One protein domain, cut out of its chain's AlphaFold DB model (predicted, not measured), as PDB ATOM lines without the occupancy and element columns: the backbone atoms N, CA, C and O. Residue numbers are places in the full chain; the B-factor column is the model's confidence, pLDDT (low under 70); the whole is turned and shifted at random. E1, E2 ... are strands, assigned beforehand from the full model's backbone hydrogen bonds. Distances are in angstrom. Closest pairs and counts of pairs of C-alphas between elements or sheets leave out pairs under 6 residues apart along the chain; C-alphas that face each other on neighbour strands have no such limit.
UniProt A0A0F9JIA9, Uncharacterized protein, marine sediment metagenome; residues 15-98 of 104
ATOM      1  N   ILE A  15     123.688  30.536  35.244       92.00
ATOM      2  CA  ILE A  15     123.895  31.303  34.004       92.00
ATOM      3  C   ILE A  15     122.582  31.611  33.287       92.00
ATOM      4  O   ILE A  15     122.531  32.497  32.439       92.00
ATOM      5  N   ALA A  16     121.517  30.884  33.616       90.12
ATOM      6  CA  ALA A  16     120.186  31.126  33.096       90.12
ATOM      7  C   ALA A  16     119.131  30.650  34.091       90.12
ATOM      8  O   ALA A  16     119.359  29.751  34.909       90.12
ATOM      9  N   ARG A  17     117.947  31.244  33.979       89.75
ATOM     10  CA  ARG A  17     116.736  30.770  34.641       89.75
ATOM     11  C   ARG A  17     115.582  30.701  33.657       89.75
ATOM     12  O   ARG A  17     115.533  31.457  32.691       89.75
ATOM     13  N   TYR A  18     114.641  29.810  33.917       86.62
ATOM     14  CA  TYR A  18     113.511  29.504  33.048       86.62
ATOM     15  C   TYR A  18     112.235  29.540  33.868       86.62
ATOM     16  O   TYR A  18     112.257  29.025  34.984       86.62
ATOM     17  N   GLY A  19     111.172  30.091  33.271       80.62
ATOM     18  CA  GLY A  19     109.750  29.951  33.625       80.62
ATOM     19  C   GLY A  19     109.376  29.864  35.110       80.62
ATOM     20  O   GLY A  19     109.811  28.981  35.842       80.62
ATOM     21  N   GLU A  20     108.455  30.714  35.552       84.25
ATOM     22  CA  GLU A  20     107.863  30.566  36.881       84.25
ATOM     23  C   GLU A  20     106.673  29.597  36.839       84.25
ATOM     24  O   GLU A  20     105.830  29.660  35.947       84.25
ATOM     25  N   THR A  21     106.592  28.691  37.813       85.75
ATOM     26  CA  THR A  21     105.446  27.790  38.002       85.75
ATOM     27  C   THR A  21     104.920  27.921  39.421       85.75
ATOM     28  O   THR A  21     105.699  28.080  40.355       85.75
ATOM     29  N   THR A  22     103.604  27.839  39.605       87.88
ATOM     30  CA  THR A  22     102.980  27.920  40.934       87.88
ATOM     31  C   THR A  22     102.168  26.661  41.196       87.88
ATOM     32  O   THR A  22     101.464  26.192  40.303       87.88
ATOM     33  N   THR A  23     102.259  26.093  42.398       85.19
ATOM     34  CA  THR A  23     101.337  25.020  42.802       85.19
ATOM     35  C   THR A  23      99.919  25.570  42.958       85.19
ATOM     36  O   THR A  23      99.749  26.731  43.304       85.19
ATOM     37  N   LEU A  24      98.895  24.753  42.713       81.69
ATOM     38  CA  LEU A  24      97.491  25.181  42.768       81.69
ATOM     39  C   LEU A  24      96.732  24.425  43.865       81.69
ATOM     40  O   LEU A  24      95.765  23.727  43.584       81.69
ATOM     41  N   ILE A  25      97.184  24.534  45.118       81.56
ATOM     42  CA  ILE A  25      96.570  23.821  46.264       81.56
ATOM     43  C   ILE A  25      95.533  24.711  46.984       81.56
ATOM     44  O   ILE A  25      95.121  24.450  48.108       81.56
ATOM     45  N   GLY A  26      95.083  25.778  46.317       78.56
ATOM     46  CA  GLY A  26      94.249  26.818  46.916       78.56
ATOM     47  C   GLY A  26      95.040  27.718  47.869       78.56
ATOM     48  O   GLY A  26      96.183  27.434  48.230       78.56
ATOM     49  N   PHE A  27      94.445  28.850  48.235       85.19
ATOM     50  CA  PHE A  27      94.951  29.739  49.278       85.19
ATOM     51  C   PHE A  27      93.795  30.526  49.895       85.19
ATOM     52  O   PHE A  27      92.710  30.597  49.317       85.19
ATOM     53  N   SER A  28      94.026  31.095  51.076       82.56
ATOM     54  CA  SER A  28      93.029  31.898  51.780       82.56
ATOM     55  C   SER A  28      93.343  33.386  51.652       82.56
ATOM     56  O   SER A  28      94.503  33.811  51.689       82.56
ATOM     57  N   THR A  29      92.284  34.174  51.520       91.25
ATOM     58  CA  THR A  29      92.301  35.628  51.668       91.25
ATOM     59  C   THR A  29      91.327  36.017  52.764       91.25
ATOM     60  O   THR A  29      90.242  35.442  52.844       91.25
ATOM     61  N   PHE A  30      91.685  37.005  53.572       92.62
ATOM     62  CA  PHE A  30      90.820  37.515  54.633       92.62
ATOM     63  C   PHE A  30      91.021  39.018  54.800       92.62
ATOM     64  O   PHE A  30      92.051  39.558  54.397       92.62
ATOM     65  N   THR A  31      90.036  39.679  55.395       95.81
ATOM     66  CA  THR A  31      90.094  41.103  55.727       95.81
ATOM     67  C   THR A  31      90.215  41.232  57.239       95.81
ATOM     68  O   THR A  31      89.505  40.529  57.956       95.81
ATOM     69  N   ASP A  32      91.137  42.065  57.717       93.12
ATOM     70  CA  ASP A  32      91.287  42.345  59.151       93.12
ATOM     71  C   ASP A  32      90.313  43.432  59.646       93.12
ATOM     72  O   ASP A  32      89.531  43.990  58.873       93.12
ATOM     73  N   ASP A  33      90.373  43.739  60.944       92.81
ATOM     74  CA  ASP A  33      89.529  44.754  61.593       92.81
ATOM     75  C   ASP A  33      89.784  46.180  61.062       92.81
ATOM     76  O   ASP A  33      88.902  47.036  61.136       92.81
ATOM     77  N   ASP A  34      90.959  46.429  60.470       92.69
ATOM     78  CA  ASP A  34      91.307  47.693  59.805       92.69
ATOM     79  C   ASP A  34      90.771  47.764  58.360       92.69
ATOM     80  O   ASP A  34      91.043  48.728  57.634       92.69
ATOM     81  N   GLY A  35      90.058  46.735  57.895       93.12
ATOM     82  CA  GLY A  35      89.562  46.643  56.526       93.12
ATOM     83  C   GLY A  35      90.643  46.310  55.490       93.12
ATOM     84  O   GLY A  35      90.406  46.464  54.289       93.12
ATOM     85  N   LYS A  36      91.835  45.862  55.903       95.06
ATOM     86  CA  LYS A  36      92.933  45.529  54.985       95.06
ATOM     87  C   LYS A  36      92.822  44.080  54.528       95.06
ATOM     88  O   LYS A  36      92.716  43.160  55.333       95.06
ATOM     89  N   LEU A  37      92.909  43.875  53.215       95.06
ATOM     90  CA  LEU A  37      92.939  42.547  52.606       95.06
ATOM     91  C   LEU A  37      94.313  41.895  52.801       95.06
ATOM     92  O   LEU A  37      95.338  42.500  52.492       95.06
ATOM     93  N   HIS A  38      94.336  40.645  53.249       94.00
ATOM     94  CA  HIS A  38      95.530  39.819  53.404       94.00
ATOM     95  C   HIS A  38      95.522  38.659  52.410       94.00
ATOM     96  O   HIS A  38      94.494  38.025  52.169       94.00
ATOM     97  N   HIS A  39      96.702  38.351  51.865       91.88
ATOM     98  CA  HIS A  39      96.918  37.238  50.939       91.88
ATOM     99  C   HIS A  39      97.941  36.266  51.526       91.88
ATOM    100  O   HIS A  39      99.151  36.450  51.362       91.88
ATOM    101  N   HIS A  40      97.459  35.233  52.215       92.06
ATOM    102  CA  HIS A  40      98.307  34.191  52.794       92.06
ATOM    103  C   HIS A  40      98.351  32.995  51.842       92.06
ATOM    104  O   HIS A  40      97.612  32.021  51.981       92.06
ATOM    105  N   ASP A  41      99.204  33.112  50.824       89.06
ATOM    106  CA  ASP A  41      99.381  32.094  49.792       89.06
ATOM    107  C   ASP A  41     100.645  31.263  50.032       89.06
ATOM    108  O   ASP A  41     101.766  31.710  49.779       89.06
ATOM    109  N   ASP A  42     100.452  30.036  50.513       86.81
ATOM    110  CA  ASP A  42     101.527  29.086  50.802       86.81
ATOM    111  C   ASP A  42     102.032  28.308  49.579       86.81
ATOM    112  O   ASP A  42     102.984  27.519  49.699       86.81
ATOM    113  N   ASN A  43     101.437  28.530  48.404       87.75
ATOM    114  CA  ASN A  43     101.819  27.819  47.196       87.75
ATOM    115  C   ASN A  43     103.309  28.005  46.878       87.75
ATOM    116  O   ASN A  43     103.934  29.046  47.113       87.75
ATOM    117  N   CYS A  44     103.902  26.938  46.356       87.81
ATOM    118  CA  CYS A  44     105.283  26.936  45.917       87.81
ATOM    119  C   CYS A  44     105.382  27.664  44.589       87.81
ATOM    120  O   CYS A  44     104.784  27.240  43.603       87.81
ATOM    121  N   LEU A  45     106.142  28.753  44.590       88.62
ATOM    122  CA  LEU A  45     106.470  29.533  43.412       88.62
ATOM    123  C   LEU A  45     107.853  29.105  42.932       88.62
ATOM    124  O   LEU A  45     108.834  29.501  43.549       88.62
ATOM    125  N   ASN A  46     107.943  28.242  41.930       88.38
ATOM    126  CA  ASN A  46     109.192  27.604  41.527       88.38
ATOM    127  C   ASN A  46     109.759  28.241  40.267       88.38
ATOM    128  O   ASN A  46     109.020  28.512  39.321       88.38
ATOM    129  N   GLN A  47     111.079  28.347  40.225       88.81
ATOM    130  CA  GLN A  47     111.837  28.742  39.051       88.81
ATOM    131  C   GLN A  47     112.976  27.749  38.827       88.81
ATOM    132  O   GLN A  47     113.573  27.241  39.782       88.81
ATOM    133  N   THR A  48     113.241  27.428  37.562       89.50
ATOM    134  CA  THR A  48     114.324  26.506  37.198       89.50
ATOM    135  C   THR A  48     115.566  27.302  36.837       89.50
ATOM    136  O   THR A  48     115.468  28.257  36.076       89.50
ATOM    137  N   PHE A  49     116.723  26.890  37.338       91.31
ATOM    138  CA  PHE A  49     118.031  27.483  37.073       91.31
ATOM    139  C   PHE A  49     118.922  26.476  36.353       91.31
ATOM    140  O   PHE A  49     118.733  25.267  36.506       91.31
ATOM    141  N   SER A  50     119.892  26.967  35.587       93.19
ATOM    142  CA  SER A  50     120.955  26.155  34.992       93.19
ATOM    143  C   SER A  50     122.326  26.792  35.181       93.19
ATOM    144  O   SER A  50     122.452  28.009  35.308       93.19
ATOM    145  N   CYS A  51     123.360  25.952  35.205       93.88
ATOM    146  CA  CYS A  51     124.767  26.358  35.266       93.88
ATOM    147  C   CYS A  51     125.506  25.975  33.973       93.88
ATOM    148  O   CYS A  51     124.963  25.267  33.123       93.88
ATOM    149  N   SER A  52     126.765  26.399  33.851       94.62
ATOM    150  CA  SER A  52     127.661  26.085  32.723       94.62
ATOM    151  C   SER A  52     127.924  24.587  32.524       94.62
ATOM    152  O   SER A  52     128.222  24.165  31.413       94.62
ATOM    153  N   ASN A  53     127.753  23.778  33.572       94.06
ATOM    154  CA  ASN A  53     127.934  22.324  33.547       94.06
ATOM    155  C   ASN A  53     126.647  21.551  33.194       94.06
ATOM    156  O   ASN A  53     126.516  20.383  33.543       94.06
ATOM    157  N   TYR A  54     125.667  22.198  32.554       90.69
ATOM    158  CA  TYR A  54     124.402  21.596  32.093       90.69
ATOM    159  C   TYR A  54     123.488  21.006  33.185       90.69
ATOM    160  O   TYR A  54     122.446  20.426  32.875       90.69
ATOM    161  N   HIS A  55     123.808  21.188  34.467       92.81
ATOM    162  CA  HIS A  55     122.881  20.855  35.546       92.81
ATOM    163  C   HIS A  55     121.720  21.845  35.584       92.81
ATOM    164  O   HIS A  55     121.917  23.048  35.391       92.81
ATOM    165  N   SER A  56     120.532  21.339  35.916       91.69
ATOM    166  CA  SER A  56     119.362  22.159  36.221       91.69
ATOM    167  C   SER A  56     118.829  21.850  37.614       91.69
ATOM    168  O   SER A  56     118.854  20.704  38.064       91.69
ATOM    169  N   TRP A  57     118.367  22.879  38.318       90.69
ATOM    170  CA  TRP A  57     117.763  22.733  39.641       90.69
ATOM    171  C   TRP A  57     116.625  23.727  39.830       90.69
ATOM    172  O   TRP A  57     116.499  24.709  39.100       90.69
ATOM    173  N   LYS A  58     115.762  23.446  40.806       89.31
ATOM    174  CA  LYS A  58     114.611  24.287  41.128       89.31
ATOM    175  C   LYS A  58     114.846  24.989  42.450       89.31
ATOM    176  O   LYS A  58     115.295  24.367  43.409       89.31
ATOM    177  N   LEU A  59     114.496  26.265  42.492       89.56
ATOM    178  CA  LEU A  59     114.343  27.021  43.727       89.56
ATOM    179  C   LEU A  59     112.907  27.510  43.812       89.56
ATOM    180  O   LEU A  59     112.268  27.744  42.784       89.56
ATOM    181  N   SER A  60     112.417  27.692  45.035       90.38
ATOM    182  CA  SER A  60     111.106  28.282  45.265       90.38
ATOM    183  C   SER A  60     111.212  29.571  46.061       90.38
ATOM    184  O   SER A  60     111.978  29.643  47.020       90.38
ATOM    185  N   ARG A  61     110.437  30.589  45.679       89.44
ATOM    186  CA  ARG A  61     110.358  31.851  46.413       89.44
ATOM    187  C   ARG A  61     109.361  31.748  47.561       89.44
ATOM    188  O   ARG A  61     108.220  31.312  47.392       89.44
ATOM    189  N   ARG A  62     109.782  32.203  48.738       90.19
ATOM    190  CA  ARG A  62     108.958  32.358  49.930       90.19
ATOM    191  C   ARG A  62     108.044  33.557  49.731       90.19
ATOM    192  O   ARG A  62     108.498  34.668  49.474       90.19
ATOM    193  N   ARG A  63     106.741  33.330  49.851       88.94
ATOM    194  CA  ARG A  63     105.755  34.408  49.794       88.94
ATOM    195  C   ARG A  63     105.669  35.118  51.141       88.94
ATOM    196  O   ARG A  63     105.932  34.530  52.190       88.94
ATOM    197  N   ARG A  64     105.305  36.393  51.085       91.00
ATOM    198  CA  ARG A  64     105.034  37.250  52.240       91.00
ATOM    199  C   ARG A  64     103.737  37.992  51.980       91.00
ATOM    200  O   ARG A  64     103.424  38.280  50.820       91.00
ATOM    201  N   CYS A  65     103.005  38.300  53.042       91.50
ATOM    202  CA  CYS A  65     101.854  39.175  52.908       91.50
ATOM    203  C   CYS A  65     102.353  40.571  52.508       91.50
ATOM    204  O   CYS A  65     103.348  41.059  53.042       91.50
ATOM    205  N   LYS A  66     101.701  41.203  51.528       90.94
ATOM    206  CA  LYS A  66     102.061  42.562  51.079       90.94
ATOM    207  C   LYS A  66     101.417  43.651  51.940       90.94
ATOM    208  O   LYS A  66     101.729  44.828  51.777       90.94
ATOM    209  N   THR A  67     100.518  43.261  52.837       93.69
ATOM    210  CA  THR A  67      99.783  44.167  53.713       93.69
ATOM    211  C   THR A  67     100.719  44.736  54.769       93.69
ATOM    212  O   THR A  67     101.393  44.002  55.490       93.69
ATOM    213  N   LYS A  68     100.786  46.068  54.847       92.56
ATOM    214  CA  LYS A  68     101.681  46.778  55.767       92.56
ATOM    215  C   LYS A  68     101.376  46.386  57.217       92.56
ATOM    216  O   LYS A  68     100.248  46.562  57.668       92.56
ATOM    217  N   GLY A  69     102.397  45.918  57.935       90.81
ATOM    218  CA  GLY A  69     102.284  45.469  59.330       90.81
ATOM    219  C   GLY A  69     101.906  43.994  59.497       90.81
ATOM    220  O   GLY A  69     101.792  43.535  60.624       90.81
ATOM    221  N   CYS A  70     101.731  43.244  58.404       91.94
ATOM    222  CA  CYS A  70     101.537  41.801  58.464       91.94
ATOM    223  C   CYS A  70     102.880  41.067  58.352       91.94
ATOM    224  O   CYS A  70     103.527  41.099  57.305       91.94
ATOM    225  N   ASP A  71     103.264  40.353  59.410       92.31
ATOM    226  CA  ASP A  71     104.511  39.576  59.465       92.31
ATOM    227  C   ASP A  71     104.362  38.137  58.952       92.31
ATOM    228  O   ASP A  71     105.275  37.315  59.091       92.31
ATOM    229  N   TRP A  72     103.224  37.805  58.336       92.00
ATOM    230  CA  TRP A  72     103.014  36.474  57.788       92.00
ATOM    231  C   TRP A  72     104.042  36.148  56.699       92.00
ATOM    232  O   TRP A  72     104.267  36.897  55.738       92.00
ATOM    233  N   ARG A  73     104.641  34.966  56.843       91.12
ATOM    234  CA  ARG A  73     105.582  34.376  55.896       91.12
ATOM    235  C   ARG A  73     105.091  32.988  55.534       91.12
ATOM    236  O   ARG A  73     104.759  32.201  56.417       91.12
ATOM    237  N   GLY A  74     105.106  32.686  54.242       89.19
ATOM    238  CA  GLY A  74     104.772  31.353  53.770       89.19
ATOM    239  C   GLY A  74     105.784  30.306  54.234       89.19
ATOM    240  O   GLY A  74     106.901  30.632  54.655       89.19
ATOM    241  N   LYS A  75     105.401  29.033  54.112       89.06
ATOM    242  CA  LYS A  75     106.200  27.871  54.540       89.06
ATOM    243  C   LYS A  75     107.653  27.935  54.075       89.06
ATOM    244  O   LYS A  75     107.934  28.282  52.928       89.06
ATOM    245  N   GLU A  76     108.564  27.505  54.949       89.75
ATOM    246  CA  GLU A  76     110.000  27.475  54.654       89.75
ATOM    247  C   GLU A  76     110.376  26.489  53.553       89.75
ATOM    248  O   GLU A  76     111.352  26.728  52.857       89.75
ATOM    249  N   ASN A  77     109.629  25.397  53.395       88.81
ATOM    250  CA  ASN A  77     109.958  24.310  52.479       88.81
ATOM    251  C   ASN A  77     108.812  24.057  51.499       88.81
ATOM    252  O   ASN A  77     107.646  24.354  51.783       88.81
ATOM    253  N   CYS A  78     109.155  23.483  50.349       83.06
ATOM    254  CA  CYS A  78     108.198  22.976  49.376       83.06
ATOM    255  C   CYS A  78     108.007  21.471  49.518       83.06
ATOM    256  O   CYS A  78     108.929  20.754  49.884       83.06
ATOM    257  N   PHE A  79     106.815  20.984  49.175       82.12
ATOM    258  CA  PHE A  79     106.587  19.544  49.035       82.12
ATOM    259  C   PHE A  79     107.123  19.005  47.697       82.12
ATOM    260  O   PHE A  79     107.357  17.811  47.562       82.12
ATOM    261  N   CYS A  80     107.288  19.869  46.687       76.75
ATOM    262  CA  CYS A  80     107.615  19.466  45.318       76.75
ATOM    263  C   CYS A  80     109.120  19.347  45.026       76.75
ATOM    264  O   CYS A  80     109.489  18.829  43.974       76.75
ATOM    265  N   HIS A  81     109.986  19.829  45.919       77.94
ATOM    266  CA  HIS A  81     111.434  19.640  45.851       77.94
ATOM    267  C   HIS A  81     112.068  19.865  47.228       77.94
ATOM    268  O   HIS A  81     111.515  20.571  48.071       77.94
ATOM    269  N   ASN A  82     113.259  19.306  47.430       79.81
ATOM    270  CA  ASN A  82     114.047  19.539  48.637       79.81
ATOM    271  C   ASN A  82     114.667  20.946  48.629       79.81
ATOM    272  O   ASN A  82     114.923  21.518  47.566       79.81
ATOM    273  N   GLY A  83     114.937  21.487  49.818       81.75
ATOM    274  CA  GLY A  83     115.580  22.789  50.007       81.75
ATOM    275  C   GLY A  83     114.639  23.878  50.528       81.75
ATOM    276  O   GLY A  83     113.426  23.845  50.314       81.75
ATOM    277  N   LYS A  84     115.228  24.853  51.230       86.56
ATOM    278  CA  LYS A  84     114.500  26.002  51.778       86.56
ATOM    279  C   LYS A  84     114.110  26.969  50.662       86.56
ATOM    280  O   LYS A  84     114.898  27.235  49.756       86.56
ATOM    281  N   LYS A  85     112.912  27.540  50.767       88.62
ATOM    282  CA  LYS A  85     112.467  28.656  49.939       88.62
ATOM    283  C   LYS A  85     113.361  29.873  50.182       88.62
ATOM    284  O   LYS A  85     113.653  30.202  51.338       88.62
ATOM    285  N   ILE A  86     113.724  30.552  49.101       87.69
ATOM    286  CA  ILE A  86     114.501  31.797  49.101       87.69
ATOM    287  C   ILE A  86     113.571  33.010  49.144       87.69
ATOM    288  O   ILE A  86     112.408  32.900  48.774       87.69
ATOM    289  N   ASP A  87     114.047  34.171  49.578       84.56
ATOM    290  CA  ASP A  87     113.180  35.352  49.696       84.56
ATOM    291  C   ASP A  87     112.936  36.078  48.365       84.56
ATOM    292  O   ASP A  87     111.877  36.680  48.189       84.56
ATOM    293  N   ASP A  88     113.865  35.998  47.411       80.88
ATOM    294  CA  ASP A  88     113.704  36.636  46.106       80.88
ATOM    295  C   ASP A  88     114.499  35.924  45.006       80.88
ATOM    296  O   ASP A  88     115.585  35.401  45.255       80.88
ATOM    297  N   PHE A  89     113.949  35.938  43.792       71.81
ATOM    298  CA  PHE A  89     114.646  35.562  42.563       71.81
ATOM    299  C   PHE A  89     115.378  36.765  41.952       71.81
ATOM    300  O   PHE A  89     116.390  36.596  41.299       71.81
ATOM    301  N   CYS A  90     114.901  37.998  42.129       62.84
ATOM    302  CA  CYS A  90     115.335  39.132  41.303       62.84
ATOM    303  C   CYS A  90     116.660  39.792  41.719       62.84
ATOM    304  O   CYS A  90     117.125  40.694  41.028       62.84
ATOM    305  N   ALA A  91     117.283  39.356  42.813       61.91
ATOM    306  CA  ALA A  91     118.539  39.923  43.310       61.91
ATOM    307  C   ALA A  91     119.798  39.248  42.724       61.91
ATOM    308  O   ALA A  91     120.898  39.433  43.251       61.91
ATOM    309  N   ASP A  92     119.635  38.418  41.691       66.31
ATOM    310  CA  ASP A  92     120.652  37.480  41.230       66.31
ATOM    311  C   ASP A  92     121.340  37.845  39.908       66.31
ATOM    312  O   ASP A  92     122.266  37.146  39.538       66.31
ATOM    313  N   ASP A  93     120.969  38.914  39.195       76.94
ATOM    314  CA  ASP A  93     121.499  39.244  37.849       76.94
ATOM    315  C   ASP A  93     121.426  38.078  36.824       76.94
ATOM    316  O   ASP A  93     122.051  38.133  35.762       76.94
ATOM    317  N   VAL A  94     120.653  37.015  37.097       81.25
ATOM    318  CA  VAL A  94     120.546  35.844  36.215       81.25
ATOM    319  C   VAL A  94     119.505  36.124  35.124       81.25
ATOM    320  O   VAL A  94     118.344  36.438  35.432       81.25
ATOM    321  N   PRO A  95     119.851  35.989  33.831       81.81
ATOM    322  CA  PRO A  95     118.918  36.278  32.751       81.81
ATOM    323  C   PRO A  95     117.755  35.278  32.741       81.81
ATOM    324  O   PRO A  95     117.951  34.059  32.758       81.81
ATOM    325  N   LEU A  96     116.523  35.804  32.695       80.00
ATOM    326  CA  LEU A  96     115.321  35.003  32.473       80.00
ATOM    327  C   LEU A  96     115.212  34.659  30.987       80.00
ATOM    328  O   LEU A  96     114.948  35.519  30.150       80.00
ATOM    329  N   VAL A  97     115.383  33.382  30.675       80.56
ATOM    330  CA  VAL A  97     115.181  32.837  29.338       80.56
ATOM    331  C   VAL A  97     113.706  32.466  29.202       80.56
ATOM    332  O   VAL A  97     113.244  31.446  29.725       80.56
ATOM    333  N   PHE A  98     112.948  33.309  28.496       64.31
ATOM    334  CA  PHE A  98     111.594  32.986  28.051       64.31
ATOM    335  C   PHE A  98     111.700  31.900  26.987       64.31
ATOM    336  O   PHE A  98     112.014  32.159  25.828       64.31
TER     337      PHE A  98
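AT A GLANCE: This is residues 15 to 98 of the 104 residues of an uncharacterized protein of marine sediment metagenome (UniProt A0A0F9JIA9). With little regular structure, this is a rod with a strongly twisted sheet of E1, E4 and E5 at one end and the small hairpin E2 and E3 at the other; residues 62 to 98, with no named element, run toward the hairpin and fold back to E1. The printed part has 84 residues, 29 of them in five named strands, E1 to E5; it is all strand, both sheets antiparallel, order E1 E4 E5 and E2 E3. It is loose, radius of gyration of the C-alphas 15.0 A, spans 52 by 25 by 21 A.

IN THESE COORDINATES: E1, residues 15 to 22, begins at C-alpha 15 (123.895, 31.303, 34.004) and is 22.3 A long. E2 is residues 28 to 31 and E3 37 to 40. E4, residues 45 to 51, is 20.3 A long; E5, residues 56 to 61, 16.7 A, ends at C-alpha 61 (110.358, 31.851, 46.413).

HOW THE PARTS SIT: E1 and E4 are antiparallel at 161 degrees, with N 18 and O 48 2.8 A apart, within hydrogen-bond range. The hairpin E4 and E5 has N 49 and O 57 at 2.8 A. In the hairpin E2 and E3, N 38 and O 30 are 2.8 A apart. E1 and E3 are apart. Residues 17 to 18 of E1 pair, parallel, with residues 96 to 97.

THE WHOLE: The C-alphas farthest apart, of Asp 33 and Asn 53, are 52.6 A apart. The printed part has no cut, and the four links between strands are tight. Residues 90 to 92 and 98 have pLDDT under 70.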